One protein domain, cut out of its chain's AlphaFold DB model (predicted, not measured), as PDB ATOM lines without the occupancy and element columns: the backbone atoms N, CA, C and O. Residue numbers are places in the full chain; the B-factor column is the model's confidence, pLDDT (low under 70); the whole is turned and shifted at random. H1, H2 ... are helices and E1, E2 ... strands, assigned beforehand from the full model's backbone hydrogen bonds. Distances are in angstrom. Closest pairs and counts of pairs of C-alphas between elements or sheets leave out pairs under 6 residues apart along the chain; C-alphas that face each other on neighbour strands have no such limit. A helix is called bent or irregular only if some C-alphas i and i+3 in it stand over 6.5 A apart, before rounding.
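Overview. This is residues 23 to 149 of the 362 residues of an uncharacterized protein of Caproiciproducens galactitolivorans (UniProt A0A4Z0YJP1). One long helical arm, residues 23 to 41 of H1a, sticks out of a small compact body in which short helices cross one another. H2 lies in the middle of the body, with the far part of H1a, H3 and H5 packed round it; the small hairpin of E1 and E2 is at the end far from the free arm, with H1b beside E2. The printed part has 127 residues, with five named helices and two strands in the order H1 H2 H3 E1 E2 H4 H5; the sheet E1 - E2 is antiparallel and the class is mostly helix. The whole is loose, with a radius of gyration of the C-alphas of 17.4 A, and spans 66 by 29 by 27 A, its length made by the arm.

Arrangement. H1, residues 23 to 67, was assigned as one helix by its hydrogen bonds but is bent: C-alphas 56 and 59 are 7.2 A apart, and its arms H1a, residues 23 to 56, and H1b, residues 59 to 67, stand at a steep tilt of 61 degrees. H1a has a kink of 28 degrees near residue 49. With residues 49 to 54 alone it touches H2, residues 76 to 87, about perpendicular at 76 degrees; the closest C-alphas, of Val 53 and Tyr 80, are 6.5 A apart. H2 touches H3, residues 95 to 104, at a steep tilt of 48 degrees, opposite ways; the closest C-alphas, of Leu 79 and Leu 103, are 7.0 A apart. H1b and H3 only just touch, with 3 pairs of C-alphas within 8 A, the closest those of Leu 60 and Arg 100 at 7.1 A. E1, residues 107 to 110, and E2, residues 113 to 116, form an antiparallel hairpin, with N 108 and O 115 at 2.9 A and N 115 and O 108 at 2.8 A, within hydrogen-bond range. The closest C-alphas of H1b and E2, those of Arg 67 and Gly 113, are 5.5 A apart. H4, residues 120 to 131, only just touches H3, with 3 pairs of C-alphas within 8 A, the closest those of Leu 102 and Ile 127 at 6.6 A. H5, residues 137 to 147, touches H2 at a steep tilt of 52 degrees, opposite ways; the closest C-alphas, of Gln 77 and Ser 147, are 4.7 A apart. Every O i to N i+4 pair is within hydrogen-bond range in H1b, H2, H3, H4 and H5, and 27 of 30 are in H1a.

Along the chain. H1a runs 47.7 A from C-alpha 23 at (38.860, -32.759, -22.912) to C-alpha 56 at (-3.578, -48.392, -7.601). H4 is 16.7 A long, and H5 is 15.4 A long, ending with C-alpha 147 at (3.524, -34.114, -12.821).

Size, cuts and confidence. The C-alphas of Leu 23 and Lys 111, the two farthest apart, are 66.2 A apart. The printed part has no cut and no long link. Confidence is under 70 at residue 23 and residues 33 to 43.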
ATOM      1  N   LEU A  23      39.781 -33.318 -23.912       67.12
ATOM      2  CA  LEU A  23      38.860 -32.759 -22.912       67.12
ATOM      3  C   LEU A  23      37.446 -32.555 -23.474       67.12
ATOM      4  O   LEU A  23      36.470 -32.872 -22.800       67.12
ATOM      5  N   ILE A  24      37.336 -32.039 -24.704       72.19
ATOM      6  CA  ILE A  24      36.050 -31.840 -25.387       72.19
ATOM      7  C   ILE A  24      35.383 -33.194 -25.642       72.19
ATOM      8  O   ILE A  24      34.207 -33.360 -25.334       72.19
ATOM      9  N   PHE A  25      36.138 -34.184 -26.121       76.69
ATOM     10  CA  PHE A  25      35.626 -35.535 -26.331       76.69
ATOM     11  C   PHE A  25      35.139 -36.170 -25.019       76.69
ATOM     12  O   PHE A  25      34.021 -36.680 -24.961       76.69
ATOM     13  N   PHE A  26      35.918 -36.074 -23.937       77.12
ATOM     14  CA  PHE A  26      35.526 -36.604 -22.627       77.12
ATOM     15  C   PHE A  26      34.301 -35.878 -22.050       77.12
ATOM     16  O   PHE A  26      33.411 -36.513 -21.489       77.12
ATOM     17  N   SER A  27      34.210 -34.558 -22.246       73.50
ATOM     18  CA  SER A  27      33.050 -33.749 -21.864       73.50
ATOM     19  C   SER A  27      31.790 -34.144 -22.643       73.50
ATOM     20  O   SER A  27      30.734 -34.306 -22.032       73.50
ATOM     21  N   MET A  28      31.893 -34.378 -23.956       76.88
ATOM     22  CA  MET A  28      30.773 -34.846 -24.780       76.88
ATOM     23  C   MET A  28      30.321 -36.259 -24.395       76.88
ATOM     24  O   MET A  28      29.121 -36.509 -24.315       76.88
ATOM     25  N   VAL A  29      31.257 -37.171 -24.109       76.81
ATOM     26  CA  VAL A  29      30.939 -38.530 -23.639       76.81
ATOM     27  C   VAL A  29      30.264 -38.492 -22.269       76.81
ATOM     28  O   VAL A  29      29.257 -39.167 -22.070       76.81
ATOM     29  N   LEU A  30      30.760 -37.672 -21.337       74.81
ATOM     30  CA  LEU A  30      30.149 -37.506 -20.018       74.81
ATOM     31  C   LEU A  30      28.742 -36.906 -20.125       74.81
ATOM     32  O   LEU A  30      27.815 -37.416 -19.501       74.81
ATOM     33  N   LEU A  31      28.563 -35.871 -20.951       75.56
ATOM     34  CA  LEU A  31      27.254 -35.279 -21.221       75.56
ATOM     35  C   LEU A  31      26.296 -36.313 -21.824       75.56
ATOM     36  O   LEU A  31      25.156 -36.420 -21.387       75.56
ATOM     37  N   PHE A  32      26.762 -37.120 -22.776       72.38
ATOM     38  CA  PHE A  32      25.967 -38.182 -23.386       72.38
ATOM     39  C   PHE A  32      25.569 -39.279 -22.386       72.38
ATOM     40  O   PHE A  32      24.424 -39.731 -22.393       72.38
ATOM     41  N   LEU A  33      26.478 -39.688 -21.494       65.12
ATOM     42  CA  LEU A  33      26.188 -40.647 -20.423       65.12
ATOM     43  C   LEU A  33      25.192 -40.081 -19.404       65.12
ATOM     44  O   LEU A  33      24.269 -40.788 -19.000       65.12
ATOM     45  N   LEU A  34      25.336 -38.806 -19.032       60.91
ATOM     46  CA  LEU A  34      24.388 -38.106 -18.165       60.91
ATOM     47  C   LEU A  34      23.003 -38.027 -18.813       60.91
ATOM     48  O   LEU A  34      22.021 -38.390 -18.173       60.91
ATOM     49  N   LEU A  35      22.921 -37.648 -20.093       59.50
ATOM     50  CA  LEU A  35      21.667 -37.604 -20.850       59.50
ATOM     51  C   LEU A  35      21.003 -38.984 -20.928       59.50
ATOM     52  O   LEU A  35      19.806 -39.099 -20.675       59.50
ATOM     53  N   LYS A  36      21.771 -40.045 -21.208       59.53
ATOM     54  CA  LYS A  36      21.261 -41.424 -21.205       59.53
ATOM     55  C   LYS A  36      20.719 -41.844 -19.842       59.53
ATOM     56  O   LYS A  36      19.631 -42.407 -19.776       59.53
ATOM     57  N   ASN A  37      21.450 -41.562 -18.765       61.41
ATOM     58  CA  ASN A  37      21.030 -41.936 -17.416       61.41
ATOM     59  C   ASN A  37      19.792 -41.140 -16.965       61.41
ATOM     60  O   ASN A  37      18.874 -41.694 -16.362       61.41
ATOM     61  N   CYS A  38      19.723 -39.850 -17.311       53.66
ATOM     62  CA  CYS A  38      18.540 -39.017 -17.099       53.66
ATOM     63  C   CYS A  38      17.322 -39.555 -17.862       53.66
ATOM     64  O   CYS A  38      16.253 -39.667 -17.265       53.66
ATOM     65  N   ASN A  39      17.485 -39.935 -19.133       58.69
ATOM     66  CA  ASN A  39      16.405 -40.509 -19.936       58.69
ATOM     67  C   ASN A  39      15.923 -41.850 -19.370       58.69
ATOM     68  O   ASN A  39      14.727 -42.005 -19.160       58.69
ATOM     69  N   ALA A  40      16.828 -42.766 -19.013       58.56
ATOM     70  CA  ALA A  40      16.459 -44.055 -18.423       58.56
ATOM     71  C   ALA A  40      15.734 -43.896 -17.073       58.56
ATOM     72  O   ALA A  40      14.740 -44.568 -16.799       58.56
ATOM     73  N   ARG A  41      16.188 -42.962 -16.224       63.59
ATOM     74  CA  ARG A  41      15.501 -42.644 -14.964       63.59
ATOM     75  C   ARG A  41      14.120 -42.036 -15.215       63.59
ATOM     76  O   ARG A  41      13.195 -42.308 -14.454       63.59
ATOM     77  N   ARG A  42      13.972 -41.216 -16.257       66.31
ATOM     78  CA  ARG A  42      12.693 -40.616 -16.648       66.31
ATOM     79  C   ARG A  42      11.714 -41.658 -17.186       66.31
ATOM     80  O   ARG A  42      10.583 -41.669 -16.717       66.31
ATOM     81  N   GLU A  43      12.153 -42.539 -18.083       69.62
ATOM     82  CA  GLU A  43      11.358 -43.667 -18.594       69.62
ATOM     83  C   GLU A  43      10.875 -44.556 -17.442       69.62
ATOM     84  O   GLU A  43       9.680 -44.799 -17.315       69.62
ATOM     85  N   ASN A  44      11.764 -44.907 -16.508       84.06
ATOM     86  CA  ASN A  44      11.398 -45.694 -15.328       84.06
ATOM     87  C   ASN A  44      10.327 -44.992 -14.464       84.06
ATOM     88  O   ASN A  44       9.349 -45.611 -14.051       84.06
ATOM     89  N   ARG A  45      10.444 -43.672 -14.242       89.81
ATOM     90  CA  ARG A  45       9.414 -42.907 -13.512       89.81
ATOM     91  C   ARG A  45       8.083 -42.847 -14.258       89.81
ATOM     92  O   ARG A  45       7.044 -42.948 -13.613       89.81
ATOM     93  N   PHE A  46       8.110 -42.662 -15.576       93.56
ATOM     94  CA  PHE A  46       6.909 -42.637 -16.407       93.56
ATOM     95  C   PHE A  46       6.167 -43.974 -16.328       93.56
ATOM     96  O   PHE A  46       4.978 -44.001 -16.005       93.56
ATOM     97  N   ASP A  47       6.887 -45.075 -16.549       93.75
ATOM     98  CA  ASP A  47       6.322 -46.420 -16.522       93.75
ATOM     99  C   ASP A  47       5.808 -46.789 -15.136       93.75
ATOM    100  O   ASP A  47       4.716 -47.338 -15.022       93.75
ATOM    101  N   TYR A  48       6.542 -46.443 -14.078       95.69
ATOM    102  CA  TYR A  48       6.093 -46.668 -12.709       95.69
ATOM    103  C   TYR A  48       4.819 -45.873 -12.381       95.69
ATOM    104  O   TYR A  48       3.857 -46.421 -11.831       95.69
ATOM    105  N   ALA A  49       4.767 -44.595 -12.770       97.38
ATOM    106  CA  ALA A  49       3.593 -43.755 -12.566       97.38
ATOM    107  C   ALA A  49       2.365 -44.302 -13.311       97.38
ATOM    108  O   ALA A  49       1.287 -44.427 -12.728       97.38
ATOM    109  N   LEU A  50       2.519 -44.659 -14.590       97.00
ATOM    110  CA  LEU A  50       1.421 -45.153 -15.416       97.00
ATOM    111  C   LEU A  50       1.004 -46.574 -15.012       97.00
ATOM    112  O   LEU A  50      -0.171 -46.817 -14.743       97.00
ATOM    113  N   ASN A  51       1.941 -47.515 -14.938       96.12
ATOM    114  CA  ASN A  51       1.631 -48.941 -14.825       96.12
ATOM    115  C   ASN A  51       1.504 -49.448 -13.389       96.12
ATOM    116  O   ASN A  51       0.948 -50.528 -13.202       96.12
ATOM    117  N   THR A  52       1.951 -48.690 -12.387       96.56
ATOM    118  CA  THR A  52       1.806 -49.068 -10.975       96.56
ATOM    119  C   THR A  52       0.950 -48.057 -10.229       96.56
ATOM    120  O   THR A  52      -0.185 -48.364  -9.866       96.56
ATOM    121  N   VAL A  53       1.438 -46.826 -10.068       98.19
ATOM    122  CA  VAL A  53       0.775 -45.823  -9.220       98.19
ATOM    123  C   VAL A  53      -0.636 -45.524  -9.723       98.19
ATOM    124  O   VAL A  53      -1.595 -45.581  -8.954       98.19
ATOM    125  N   SER A  54      -0.813 -45.265 -11.020       98.31
ATOM    126  CA  SER A  54      -2.134 -44.907 -11.534       98.31
ATOM    127  C   SER A  54      -3.145 -46.054 -11.477       98.31
ATOM    128  O   SER A  54      -4.332 -45.802 -11.272       98.31
ATOM    129  N   ARG A  55      -2.695 -47.313 -11.582       97.69
ATOM    130  CA  ARG A  55      -3.567 -48.489 -11.432       97.69
ATOM    131  C   ARG A  55      -4.079 -48.617 -10.003       97.69
ATOM    132  O   ARG A  55      -5.276 -48.818  -9.816       97.69
ATOM    133  N   ASP A  56      -3.212 -48.396  -9.020       97.69
ATOM    134  CA  ASP A  56      -3.578 -48.392  -7.601       97.69
ATOM    135  C   ASP A  56      -4.585 -47.284  -7.252       97.69
ATOM    136  O   ASP A  56      -5.441 -47.454  -6.379       97.69
ATOM    137  N   PHE A  57      -4.502 -46.139  -7.933       98.50
ATOM    138  CA  PHE A  57      -5.446 -45.033  -7.768       98.50
ATOM    139  C   PHE A  57      -6.715 -45.162  -8.615       98.50
ATOM    140  O   PHE A  57      -7.713 -44.519  -8.285       98.50
ATOM    141  N   SER A  58      -6.706 -45.956  -9.686       97.38
ATOM    142  CA  SER A  58      -7.789 -46.015 -10.677       97.38
ATOM    143  C   SER A  58      -9.173 -46.259 -10.053       97.38
ATOM    144  O   SER A  58     -10.078 -45.468 -10.345       97.38
ATOM    145  N   PRO A  59      -9.373 -47.228  -9.130       97.06
ATOM    146  CA  PRO A  59     -10.677 -47.423  -8.489       97.06
ATOM    147  C   PRO A  59     -11.133 -46.197  -7.684       97.06
ATOM    148  O   PRO A  59     -12.300 -45.807  -7.737       97.06
ATOM    149  N   LEU A  60     -10.203 -45.545  -6.979       97.31
ATOM    150  CA  LEU A  60     -10.497 -44.381  -6.145       97.31
ATOM    151  C   LEU A  60     -10.861 -43.163  -7.002       97.31
ATOM    152  O   LEU A  60     -11.894 -42.536  -6.776       97.31
ATOM    153  N   VAL A  61     -10.054 -42.856  -8.020       96.75
ATOM    154  CA  VAL A  61     -10.307 -41.733  -8.936       96.75
ATOM    155  C   VAL A  61     -11.603 -41.954  -9.715       96.75
ATOM    156  O   VAL A  61     -12.417 -41.036  -9.814       96.75
ATOM    157  N   THR A  62     -11.844 -43.176 -10.199       95.50
ATOM    158  CA  THR A  62     -13.099 -43.539 -10.878       95.50
ATOM    159  C   THR A  62     -14.300 -43.282  -9.967       95.50
ATOM    160  O   THR A  62     -15.252 -42.634 -10.400       95.50
ATOM    161  N   SER A  63     -14.242 -43.697  -8.696       94.75
ATOM    162  CA  SER A  63     -15.344 -43.488  -7.742       94.75
ATOM    163  C   SER A  63     -15.675 -42.005  -7.513       94.75
ATOM    164  O   SER A  63     -16.839 -41.637  -7.348       94.75
ATOM    165  N   VAL A  64     -14.664 -41.129  -7.546       94.38
ATOM    166  CA  VAL A  64     -14.851 -39.676  -7.439       94.38
ATOM    167  C   VAL A  64     -15.504 -39.136  -8.713       94.38
ATOM    168  O   VAL A  64     -16.525 -38.455  -8.628       94.38
ATOM    169  N   LEU A  65     -14.988 -39.497  -9.893       92.12
ATOM    170  CA  LEU A  65     -15.525 -39.049 -11.186       92.12
ATOM    171  C   LEU A  65     -16.966 -39.535 -11.435       92.12
ATOM    172  O   LEU A  65     -17.785 -38.810 -12.006       92.12
ATOM    173  N   GLN A  66     -17.322 -40.731 -10.959       91.62
ATOM    174  CA  GLN A  66     -18.695 -41.240 -11.022       91.62
ATOM    175  C   GLN A  66     -19.677 -40.358 -10.249       91.62
ATOM    176  O   GLN A  66     -20.779 -40.110 -10.739       91.62
ATOM    177  N   ARG A  67     -19.284 -39.835  -9.083       91.56
ATOM    178  CA  ARG A  67     -20.130 -38.953  -8.261       91.56
ATOM    179  C   ARG A  67     -20.090 -37.493  -8.705       91.56
ATOM    180  O   ARG A  67     -21.023 -36.748  -8.430       91.56
ATOM    181  N   GLN A  68     -19.025 -37.087  -9.385       88.62
ATOM    182  CA  GLN A  68     -18.813 -35.711  -9.813       88.62
ATOM    183  C   GLN A  68     -19.868 -35.244 -10.832       88.62
ATOM    184  O   GLN A  68     -20.243 -35.982 -11.752       88.62
ATOM    185  N   LYS A  69     -20.302 -33.984 -10.687       85.00
ATOM    186  CA  LYS A  69     -21.208 -33.298 -11.627       85.00
ATOM    187  C   LYS A  69     -20.588 -32.104 -12.369       85.00
ATOM    188  O   LYS A  69     -21.235 -31.490 -13.213       85.00
ATOM    189  N   THR A  70     -19.352 -31.745 -12.047       81.62
ATOM    190  CA  THR A  70     -18.613 -30.660 -12.705       81.62
ATOM    191  C   THR A  70     -17.842 -31.159 -13.926       81.62
ATOM    192  O   THR A  70     -17.452 -32.325 -13.973       81.62
ATOM    193  N   GLU A  71     -17.539 -30.261 -14.868       75.56
ATOM    194  CA  GLU A  71     -16.672 -30.548 -16.029       75.56
ATOM    195  C   GLU A  71     -15.169 -30.619 -15.661       75.56
ATOM    196  O   GLU A  71     -14.367 -31.231 -16.373       75.56
ATOM    197  N   ASN A  72     -14.771 -30.000 -14.540       81.50
ATOM    198  CA  ASN A  72     -13.396 -30.041 -14.026       81.50
ATOM    199  C   ASN A  72     -13.014 -31.461 -13.619       81.50
ATOM    200  O   ASN A  72     -13.848 -32.174 -13.089       81.50
ATOM    201  N   SER A  73     -11.763 -31.870 -13.799       85.62
ATOM    202  CA  SER A  73     -11.283 -33.195 -13.385       85.62
ATOM    203  C   SER A  73     -10.230 -33.081 -12.290       85.62
ATOM    204  O   SER A  73      -9.477 -32.109 -12.254       85.62
ATOM    205  N   ILE A  74     -10.119 -34.112 -11.452       93.81
ATOM    206  CA  ILE A  74      -8.976 -34.281 -10.547       93.81
ATOM    207  C   ILE A  74      -7.675 -34.229 -11.356       93.81
ATOM    208  O   ILE A  74      -7.546 -34.923 -12.369       93.81
ATOM    209  N   ASN A  75      -6.705 -33.437 -10.898       95.88
ATOM    210  CA  ASN A  75      -5.362 -33.416 -11.471       95.88
ATOM    211  C   ASN A  75      -4.599 -34.685 -11.053       95.88
ATOM    212  O   ASN A  75      -3.853 -34.694 -10.075       95.88
ATOM    213  N   THR A  76      -4.829 -35.780 -11.779       97.75
ATOM    214  CA  THR A  76      -4.253 -37.092 -11.461       97.75
ATOM    215  C   THR A  76      -2.735 -37.120 -11.606       97.75
ATOM    216  O   THR A  76      -2.069 -37.801 -10.836       97.75
ATOM    217  N   GLN A  77      -2.165 -36.339 -12.523       98.00
ATOM    218  CA  GLN A  77      -0.713 -36.237 -12.666       98.00
ATOM    219  C   GLN A  77      -0.078 -35.624 -11.411       98.00
ATOM    220  O   GLN A  77       0.900 -36.152 -10.889       98.00
ATOM    221  N   LEU A  78      -0.648 -34.538 -10.878       98.56
ATOM    222  CA  LEU A  78      -0.165 -33.944  -9.629       98.56
ATOM    223  C   LEU A  78      -0.379 -34.889  -8.435       98.56
ATOM    224  O   LEU A  78       0.495 -34.994  -7.578       98.56
ATOM    225  N   LEU A  79      -1.494 -35.624  -8.415       98.75
ATOM    226  CA  LEU A  79      -1.778 -36.657  -7.416       98.75
ATOM    227  C   LEU A  79      -0.708 -37.754  -7.393       98.75
ATOM    228  O   LEU A  79      -0.190 -38.084  -6.327       98.75
ATOM    229  N   TYR A  80      -0.354 -38.304  -8.554       98.62
ATOM    230  CA  TYR A  80       0.647 -39.368  -8.646       98.62
ATOM    231  C   TYR A  80       2.044 -38.849  -8.324       98.62
ATOM    232  O   TYR A  80       2.772 -39.503  -7.582       98.62
ATOM    233  N   ALA A  81       2.392 -37.653  -8.805       98.62
ATOM    234  CA  ALA A  81       3.659 -37.016  -8.470       98.62
ATOM    235  C   ALA A  81       3.789 -36.781  -6.955       98.62
ATOM    236  O   ALA A  81       4.807 -37.135  -6.369       98.62
ATOM    237  N   ALA A  82       2.741 -36.272  -6.295       98.62
ATOM    238  CA  ALA A  82       2.732 -36.092  -4.845       98.62
ATOM    239  C   ALA A  82       2.879 -37.428  -4.100       98.62
ATOM    240  O   ALA A  82       3.662 -37.516  -3.157       98.62
ATOM    241  N   TYR A  83       2.182 -38.482  -4.544       98.69
ATOM    242  CA  TYR A  83       2.319 -39.824  -3.971       98.69
ATOM    243  C   TYR A  83       3.755 -40.350  -4.070       98.69
ATOM    244  O   TYR A  83       4.344 -40.720  -3.055       98.69
ATOM    245  N   MET A  84       4.322 -40.336  -5.277       97.75
ATOM    246  CA  MET A  84       5.666 -40.846  -5.559       97.75
ATOM    247  C   MET A  84       6.749 -40.092  -4.786       97.75
ATOM    248  O   MET A  84       7.705 -40.702  -4.318       97.75
ATOM    249  N   THR A  85       6.611 -38.772  -4.646       97.44
ATOM    250  CA  THR A  85       7.615 -37.942  -3.973       97.44
ATOM    251  C   THR A  85       7.507 -38.016  -2.450       97.44
ATOM    252  O   THR A  85       8.528 -38.095  -1.773       97.44
ATOM    253  N   LEU A  86       6.293 -37.981  -1.891       97.31
ATOM    254  CA  LEU A  86       6.099 -37.803  -0.446       97.31
ATOM    255  C   LEU A  86       5.854 -39.113   0.302       97.31
ATOM    256  O   LEU A  86       6.287 -39.265   1.444       97.31
ATOM    257  N   PHE A  87       5.144 -40.052  -0.319       97.62
ATOM    258  CA  PHE A  87       4.503 -41.147   0.410       97.62
ATOM    259  C   PHE A  87       4.930 -42.538  -0.046       97.62
ATOM    260  O   PHE A  87       4.679 -43.522   0.653       97.62
ATOM    261  N   ASP A  88       5.619 -42.658  -1.177       95.06
ATOM    262  CA  ASP A  88       6.104 -43.938  -1.681       95.06
ATOM    263  C   ASP A  88       7.445 -44.357  -1.048       95.06
ATOM    264  O   ASP A  88       8.471 -44.535  -1.696       95.06
ATOM    265  N   ASN A  89       7.450 -44.455   0.281       92.69
ATOM    266  CA  ASN A  89       8.610 -44.839   1.080       92.69
ATOM    267  C   ASN A  89       8.189 -45.638   2.329       92.69
ATOM    268  O   ASN A  89       7.000 -45.806   2.596       92.69
ATOM    269  N   ARG A  90       9.161 -46.140   3.096       92.00
ATOM    270  CA  ARG A  90       8.927 -47.015   4.261       92.00
ATOM    271  C   ARG A  90       8.317 -46.323   5.486       92.00
ATOM    272  O   ARG A  90       7.958 -47.004   6.428       92.00
ATOM    273  N   ALA A  91       8.215 -44.993   5.516       92.62
ATOM    274  CA  ALA A  91       7.543 -44.305   6.624       92.62
ATOM    275  C   ALA A  91       6.009 -44.439   6.551       92.62
ATOM    276  O   ALA A  91       5.310 -44.117   7.507       92.62
ATOM    277  N   TYR A  92       5.491 -44.906   5.413       92.94
ATOM    278  CA  TYR A  92       4.070 -45.011   5.125       92.94
ATOM    279  C   TYR A  92       3.721 -46.439   4.699       92.94
ATOM    280  O   TYR A  92       3.605 -46.710   3.507       92.94
ATOM    281  N   ASP A  93       3.576 -47.359   5.649       90.94
ATOM    282  CA  ASP A  93       3.362 -48.779   5.331       90.94
ATOM    283  C   ASP A  93       1.941 -49.080   4.817       90.94
ATOM    284  O   ASP A  93       1.772 -49.882   3.897       90.94
ATOM    285  N   ASP A  94       0.913 -48.380   5.318       96.81
ATOM    286  CA  ASP A  94      -0.459 -48.498   4.797       96.81
ATOM    287  C   ASP A  94      -0.663 -47.636   3.539       96.81
ATOM    288  O   ASP A  94      -1.227 -46.535   3.560       96.81
ATOM    289  N   LYS A  95      -0.193 -48.158   2.400       94.62
ATOM    290  CA  LYS A  95      -0.331 -47.491   1.097       94.62
ATOM    291  C   LYS A  95      -1.787 -47.259   0.697       94.62
ATOM    292  O   LYS A  95      -2.082 -46.274   0.022       94.62
ATOM    293  N   ALA A  96      -2.705 -48.138   1.093       97.19
ATOM    294  CA  ALA A  96      -4.112 -48.014   0.728       97.19
ATOM    295  C   ALA A  96      -4.776 -46.822   1.435       97.19
ATOM    296  O   ALA A  96      -5.472 -46.037   0.782       97.19
ATOM    297  N   GLU A  97      -4.529 -46.649   2.736       97.81
ATOM    298  CA  GLU A  97      -4.996 -45.486   3.501       97.81
ATOM    299  C   GLU A  97      -4.397 -44.184   2.964       97.81
ATOM    300  O   GLU A  97      -5.129 -43.228   2.701       97.81
ATOM    301  N   VAL A  98      -3.086 -44.166   2.709       98.44
ATOM    302  CA  VAL A  98      -2.390 -43.006   2.134       98.44
ATOM    303  C   VAL A  98      -3.037 -42.561   0.831       98.44
ATOM    304  O   VAL A  98      -3.339 -41.381   0.678       98.44
ATOM    305  N   ARG A  99      -3.296 -43.480  -0.108       98.44
ATOM    306  CA  ARG A  99      -3.922 -43.124  -1.392       98.44
ATOM    307  C   ARG A  99      -5.310 -42.515  -1.205       98.44
ATOM    308  O   ARG A  99      -5.633 -41.529  -1.867       98.44
ATOM    309  N   ARG A 100      -6.121 -43.056  -0.290       98.31
ATOM    310  CA  ARG A 100      -7.453 -42.508   0.017       98.31
ATOM    311  C   ARG A 100      -7.377 -41.100   0.599       98.31
ATOM    312  O   ARG A 100      -8.089 -40.219   0.121       98.31
ATOM    313  N   ARG A 101      -6.524 -40.885   1.600       98.31
ATOM    314  CA  ARG A 101      -6.326 -39.578   2.250       98.31
ATOM    315  C   ARG A 101      -5.738 -38.553   1.293       98.31
ATOM    316  O   ARG A 101      -6.241 -37.438   1.191       98.31
ATOM    317  N   LEU A 102      -4.751 -38.963   0.499       98.75
ATOM    318  CA  LEU A 102      -4.141 -38.096  -0.495       98.75
ATOM    319  C   LEU A 102      -5.163 -37.657  -1.539       98.75
ATOM    320  O   LEU A 102      -5.269 -36.467  -1.805       98.75
ATOM    321  N   LEU A 103      -5.974 -38.576  -2.073       98.56
ATOM    322  CA  LEU A 103      -7.015 -38.219  -3.037       98.56
ATOM    323  C   LEU A 103      -8.022 -37.202  -2.465       98.56
ATOM    324  O   LEU A 103      -8.461 -36.322  -3.201       98.56
ATOM    325  N   ARG A 104      -8.354 -37.263  -1.167       97.50
ATOM    326  CA  ARG A 104      -9.232 -36.272  -0.509       97.50
ATOM    327  C   ARG A 104      -8.654 -34.857  -0.505       97.50
ATOM    328  O   ARG A 104      -9.418 -33.907  -0.462       97.50
ATOM    329  N   SER A 105      -7.336 -34.694  -0.624       98.38
ATOM    330  CA  SER A 105      -6.720 -33.363  -0.730       98.38
ATOM    331  C   SER A 105      -6.996 -32.669  -2.076       98.38
ATOM    332  O   SER A 105      -6.760 -31.468  -2.201       98.38
ATOM    333  N   PHE A 106      -7.502 -33.406  -3.077       98.19
ATOM    334  CA  PHE A 106      -7.713 -32.932  -4.452       98.19
ATOM    335  C   PHE A 106      -9.163 -32.548  -4.770       98.19
ATOM    336  O   PHE A 106      -9.452 -32.130  -5.893       98.19
ATOM    337  N   TYR A 107     -10.090 -32.688  -3.825       97.31
ATOM    338  CA  TYR A 107     -11.478 -32.266  -3.998       97.31
ATOM    339  C   TYR A 107     -12.114 -31.897  -2.662       97.31
ATOM    340  O   TYR A 107     -11.675 -32.332  -1.605       97.31
ATOM    341  N   THR A 108     -13.197 -31.136  -2.722       95.44
ATOM    342  CA  THR A 108     -14.096 -30.916  -1.587       95.44
ATOM    343  C   THR A 108     -15.420 -31.626  -1.837       95.44
ATOM    344  O   THR A 108     -15.868 -31.705  -2.982       95.44
ATOM    345  N   GLU A 109     -16.076 -32.123  -0.793       93.75
ATOM    346  CA  GLU A 109     -17.448 -32.627  -0.923       93.75
ATOM    347  C   GLU A 109     -18.417 -31.438  -1.001       93.75
ATOM    348  O   GLU A 109     -18.555 -30.665  -0.053       93.75
ATOM    349  N   GLY A 110     -19.055 -31.266  -2.160       89.12
ATOM    350  CA  GLY A 110     -20.121 -30.293  -2.372       89.12
ATOM    351  C   GLY A 110     -21.505 -30.922  -2.217       89.12
ATOM    352  O   GLY A 110     -21.654 -32.139  -2.117       89.12
ATOM    353  N   LYS A 111     -22.553 -30.091  -2.275       87.06
ATOM    354  CA  LYS A 111     -23.961 -30.536  -2.196       87.06
ATOM    355  C   LYS A 111     -24.305 -31.626  -3.219       87.06
ATOM    356  O   LYS A 111     -25.109 -32.510  -2.946       87.06
ATOM    357  N   ASP A 112     -23.699 -31.535  -4.396       83.62
ATOM    358  CA  ASP A 112     -23.988 -32.373  -5.554       83.62
ATOM    359  C   ASP A 112     -22.920 -33.440  -5.829       83.62
ATOM    360  O   ASP A 112     -22.977 -34.106  -6.863       83.62
ATOM    361  N   GLY A 113     -21.970 -33.617  -4.907       91.25
ATOM    362  CA  GLY A 113     -20.843 -34.535  -5.027       91.25
ATOM    363  C   GLY A 113     -19.487 -33.821  -5.024       91.25
ATOM    364  O   GLY A 113     -19.410 -32.624  -4.730       91.25
ATOM    365  N   PRO A 114     -18.405 -34.549  -5.351       94.62
ATOM    366  CA  PRO A 114     -17.050 -34.018  -5.335       94.62
ATOM    367  C   PRO A 114     -16.871 -32.834  -6.282       94.62
ATOM    368  O   PRO A 114     -17.307 -32.879  -7.433       94.62
ATOM    369  N   VAL A 115     -16.169 -31.809  -5.805       94.62
ATOM    370  CA  VAL A 115     -15.730 -30.651  -6.588       94.62
ATOM    371  C   VAL A 115     -14.202 -30.631  -6.581       94.62
ATOM    372  O   VAL A 115     -13.617 -30.403  -5.520       94.62
ATOM    373  N   PRO A 116     -13.533 -30.897  -7.719       95.00
ATOM    374  CA  PRO A 116     -12.078 -30.855  -7.799       95.00
ATOM    375  C   PRO A 116     -11.509 -29.494  -7.401       95.00
ATOM    376  O   PRO A 116     -11.994 -28.455  -7.851       95.00
ATOM    377  N   VAL A 117     -10.442 -29.511  -6.606       96.56
ATOM    378  CA  VAL A 117      -9.646 -28.318  -6.308       96.56
ATOM    379  C   VAL A 117      -8.735 -28.057  -7.506       96.56
ATOM    380  O   VAL A 117      -7.960 -28.927  -7.898       96.56
ATOM    381  N   SER A 118      -8.845 -26.879  -8.119       92.94
ATOM    382  CA  SER A 118      -7.998 -26.473  -9.251       92.94
ATOM    383  C   SER A 118      -6.741 -25.719  -8.818       92.94
ATOM    384  O   SER A 118      -5.733 -25.748  -9.525       92.94
ATOM    385  N   ASP A 119      -6.791 -25.050  -7.665       96.69
ATOM    386  CA  ASP A 119      -5.666 -24.294  -7.129       96.69
ATOM    387  C   ASP A 119      -4.589 -25.240  -6.579       96.69
ATOM    388  O   ASP A 119      -4.820 -26.033  -5.663       96.69
ATOM    389  N   THR A 120      -3.399 -25.174  -7.173       97.25
ATOM    390  CA  THR A 120      -2.296 -26.082  -6.841       97.25
ATOM    391  C   THR A 120      -1.731 -25.818  -5.443       97.25
ATOM    392  O   THR A 120      -1.374 -26.767  -4.745       97.25
ATOM    393  N   ASP A 121      -1.686 -24.561  -4.995       97.88
ATOM    394  CA  ASP A 121      -1.198 -24.228  -3.656       97.88
ATOM    395  C   ASP A 121      -2.179 -24.678  -2.575       97.88
ATOM    396  O   ASP A 121      -1.755 -25.192  -1.537       97.88
ATOM    397  N   GLN A 122      -3.484 -24.584  -2.837       98.12
ATOM    398  CA  GLN A 122      -4.520 -25.125  -1.970       98.12
ATOM    399  C   GLN A 122      -4.417 -26.647  -1.856       98.12
ATOM    400  O   GLN A 122      -4.532 -27.169  -0.749       98.12
ATOM    401  N   ILE A 123      -4.152 -27.367  -2.955       98.56
ATOM    402  CA  ILE A 123      -3.904 -28.819  -2.905       98.56
ATOM    403  C   ILE A 123      -2.722 -29.121  -1.981       98.56
ATOM    404  O   ILE A 123      -2.836 -29.974  -1.104       98.56
ATOM    405  N   PHE A 124      -1.599 -28.411  -2.123       98.69
ATOM    406  CA  PHE A 124      -0.453 -28.617  -1.236       98.69
ATOM    407  C   PHE A 124      -0.777 -28.285   0.220       98.69
ATOM    408  O   PHE A 124      -0.390 -29.036   1.111       98.69
ATOM    409  N   ASN A 125      -1.524 -27.211   0.478       98.38
ATOM    410  CA  ASN A 125      -1.963 -26.862   1.827       98.38
ATOM    411  C   ASN A 125      -2.853 -27.961   2.432       98.38
ATOM    412  O   ASN A 125      -2.651 -28.329   3.589       98.38
ATOM    413  N   ASN A 126      -3.764 -28.538   1.642       98.44
ATOM    414  CA  ASN A 126      -4.586 -29.676   2.053       98.44
ATOM    415  C   ASN A 126      -3.722 -30.903   2.382       98.44
ATOM    416  O   ASN A 126      -3.940 -31.528   3.411       98.44
ATOM    417  N   ILE A 127      -2.712 -31.216   1.558       98.62
ATOM    418  CA  ILE A 127      -1.789 -32.339   1.801       98.62
ATOM    419  C   ILE A 127      -1.019 -32.144   3.112       98.62
ATOM    420  O   ILE A 127      -0.919 -33.073   3.913       98.62
ATOM    421  N   GLN A 128      -0.490 -30.941   3.350       98.44
ATOM    422  CA  GLN A 128       0.220 -30.625   4.592       98.44
ATOM    423  C   GLN A 128      -0.684 -30.800   5.812       98.44
ATOM    424  O   GLN A 128      -0.257 -31.398   6.796       98.44
ATOM    425  N   ALA A 129      -1.928 -30.317   5.741       97.81
ATOM    426  CA  ALA A 129      -2.895 -30.446   6.827       97.81
ATOM    427  C   ALA A 129      -3.322 -31.905   7.055       97.81
ATOM    428  O   ALA A 129      -3.379 -32.357   8.195       97.81
ATOM    429  N   GLU A 130      -3.582 -32.654   5.981       97.81
ATOM    430  CA  GLU A 130      -4.040 -34.042   6.046       97.81
ATOM    431  C   GLU A 130      -2.969 -34.966   6.633       97.81
ATOM    432  O   GLU A 130      -3.299 -35.854   7.412       97.81
ATOM    433  N   PHE A 131      -1.695 -34.777   6.278       97.50
ATOM    434  CA  PHE A 131      -0.602 -35.680   6.664       97.50
ATOM    435  C   PHE A 131       0.340 -35.118   7.732       97.50
ATOM    436  O   PHE A 131       1.271 -35.817   8.130       97.50
ATOM    437  N   SER A 132       0.118 -33.884   8.193       96.31
ATOM    438  CA  SER A 132       1.019 -33.164   9.105       96.31
ATOM    439  C   SER A 132       2.467 -33.116   8.594       96.31
ATOM    440  O   SER A 132       3.416 -33.313   9.351       96.31
ATOM    441  N   VAL A 133       2.636 -32.877   7.289       95.19
ATOM    442  CA  VAL A 133       3.942 -32.775   6.611       95.19
ATOM    443  C   VAL A 133       4.231 -31.341   6.178       95.19
ATOM    444  O   VAL A 133       3.312 -30.549   5.979       95.19
ATOM    445  N   THR A 134       5.506 -31.019   5.960       96.56
ATOM    446  CA  THR A 134       5.925 -29.751   5.345       96.56
ATOM    447  C   THR A 134       6.253 -29.984   3.876       96.56
ATOM    448  O   THR A 134       7.112 -30.801   3.553       96.56
ATOM    449  N   VAL A 135       5.593 -29.247   2.982       96.56
ATOM    450  CA  VAL A 135       5.863 -29.240   1.539       96.56
ATOM    451  C   VAL A 135       6.268 -27.821   1.153       96.56
ATOM    452  O   VAL A 135       5.442 -26.999   0.741       96.56
ATOM    453  N   ASP A 136       7.553 -27.522   1.342       97.31
ATOM    454  CA  ASP A 136       8.121 -26.210   1.043       97.31
ATOM    455  C   ASP A 136       8.125 -25.891  -0.463       97.31
ATOM    456  O   ASP A 136       7.826 -26.726  -1.317       97.31
ATOM    457  N   SER A 137       8.484 -24.652  -0.808       97.44
ATOM    458  CA  SER A 137       8.484 -24.184  -2.201       97.44
ATOM    459  C   SER A 137       9.379 -24.997  -3.152       97.44
ATOM    460  O   SER A 137       9.083 -25.074  -4.347       97.44
ATOM    461  N   GLY A 138      10.458 -25.606  -2.647       97.94
ATOM    462  CA  GLY A 138      11.339 -26.471  -3.423       97.94
ATOM    463  C   GLY A 138      10.650 -27.790  -3.749       97.94
ATOM    464  O   GLY A 138      10.577 -28.172  -4.919       97.94
ATOM    465  N   LEU A 139      10.058 -28.426  -2.737       97.38
ATOM    466  CA  LEU A 139       9.349 -29.695  -2.889       97.38
ATOM    467  C   LEU A 139       8.078 -29.553  -3.737       97.38
ATOM    468  O   LEU A 139       7.821 -30.379  -4.613       97.38
ATOM    469  N   ARG A 140       7.326 -28.455  -3.568       98.50
ATOM    470  CA  ARG A 140       6.184 -28.120  -4.441       98.50
ATOM    471  C   ARG A 140       6.610 -28.050  -5.906       98.50
ATOM    472  O   ARG A 140       5.949 -28.618  -6.774       98.50
ATOM    473  N   ARG A 141       7.736 -27.385  -6.190       98.44
ATOM    474  CA  ARG A 141       8.272 -27.251  -7.552       98.44
ATOM    475  C   ARG A 141       8.700 -28.597  -8.129       98.44
ATOM    476  O   ARG A 141       8.442 -28.848  -9.303       98.44
ATOM    477  N   GLU A 142       9.328 -29.454  -7.328       97.75
ATOM    478  CA  GLU A 142       9.699 -30.809  -7.744       97.75
ATOM    479  C   GLU A 142       8.467 -31.627  -8.147       97.75
ATOM    480  O   GLU A 142       8.430 -32.172  -9.251       97.75
ATOM    481  N   ILE A 143       7.430 -31.636  -7.304       98.44
ATOM    482  CA  ILE A 143       6.184 -32.369  -7.555       98.44
ATOM    483  C   ILE A 143       5.487 -31.852  -8.825       98.44
ATOM    484  O   ILE A 143       5.086 -32.643  -9.677       98.44
ATOM    485  N   VAL A 144       5.395 -30.530  -9.001       98.56
ATOM    486  CA  VAL A 144       4.801 -29.912 -10.202       98.56
ATOM    487  C   VAL A 144       5.611 -30.209 -11.469       98.56
ATOM    488  O   VAL A 144       5.048 -30.336 -12.557       98.56
ATOM    489  N   ASN A 145       6.936 -30.301 -11.375       97.69
ATOM    490  CA  ASN A 145       7.760 -30.668 -12.526       97.69
ATOM    491  C   ASN A 145       7.571 -32.142 -12.887       97.69
ATOM    492  O   ASN A 145       7.350 -32.447 -14.056       97.69
ATOM    493  N   LEU A 146       7.563 -33.034 -11.893       96.69
ATOM    494  CA  LEU A 146       7.299 -34.454 -12.110       96.69
ATOM    495  C   LEU A 146       5.908 -34.688 -12.715       96.69
ATOM    496  O   LEU A 146       5.782 -35.487 -13.638       96.69
ATOM    497  N   SER A 147       4.878 -33.956 -12.275       97.62
ATOM    498  CA  SER A 147       3.524 -34.114 -12.821       97.62
ATOM    499  C   SER A 147       3.441 -33.804 -14.319       97.62
ATOM    500  O   SER A 147       2.609 -34.365 -15.019       97.62
ATOM    501  N   LYS A 148       4.312 -32.937 -14.849       96.69
ATOM    502  CA  LYS A 148       4.370 -32.628 -16.290       96.69
ATOM    503  C   LYS A 148       5.058 -33.722 -17.114       96.69
ATOM    504  O   LYS A 148       4.992 -33.690 -18.339       96.69
ATOM    505  N   GLU A 149       5.746 -34.655 -16.460       95.44
ATOM    506  CA  GLU A 149       6.530 -35.714 -17.100       95.44
ATOM    507  C   GLU A 149       5.843 -37.082 -17.094       95.44
ATOM    508  O   GLU A 149       6.410 -38.018 -17.647       95.44
TER     509      GLU A 149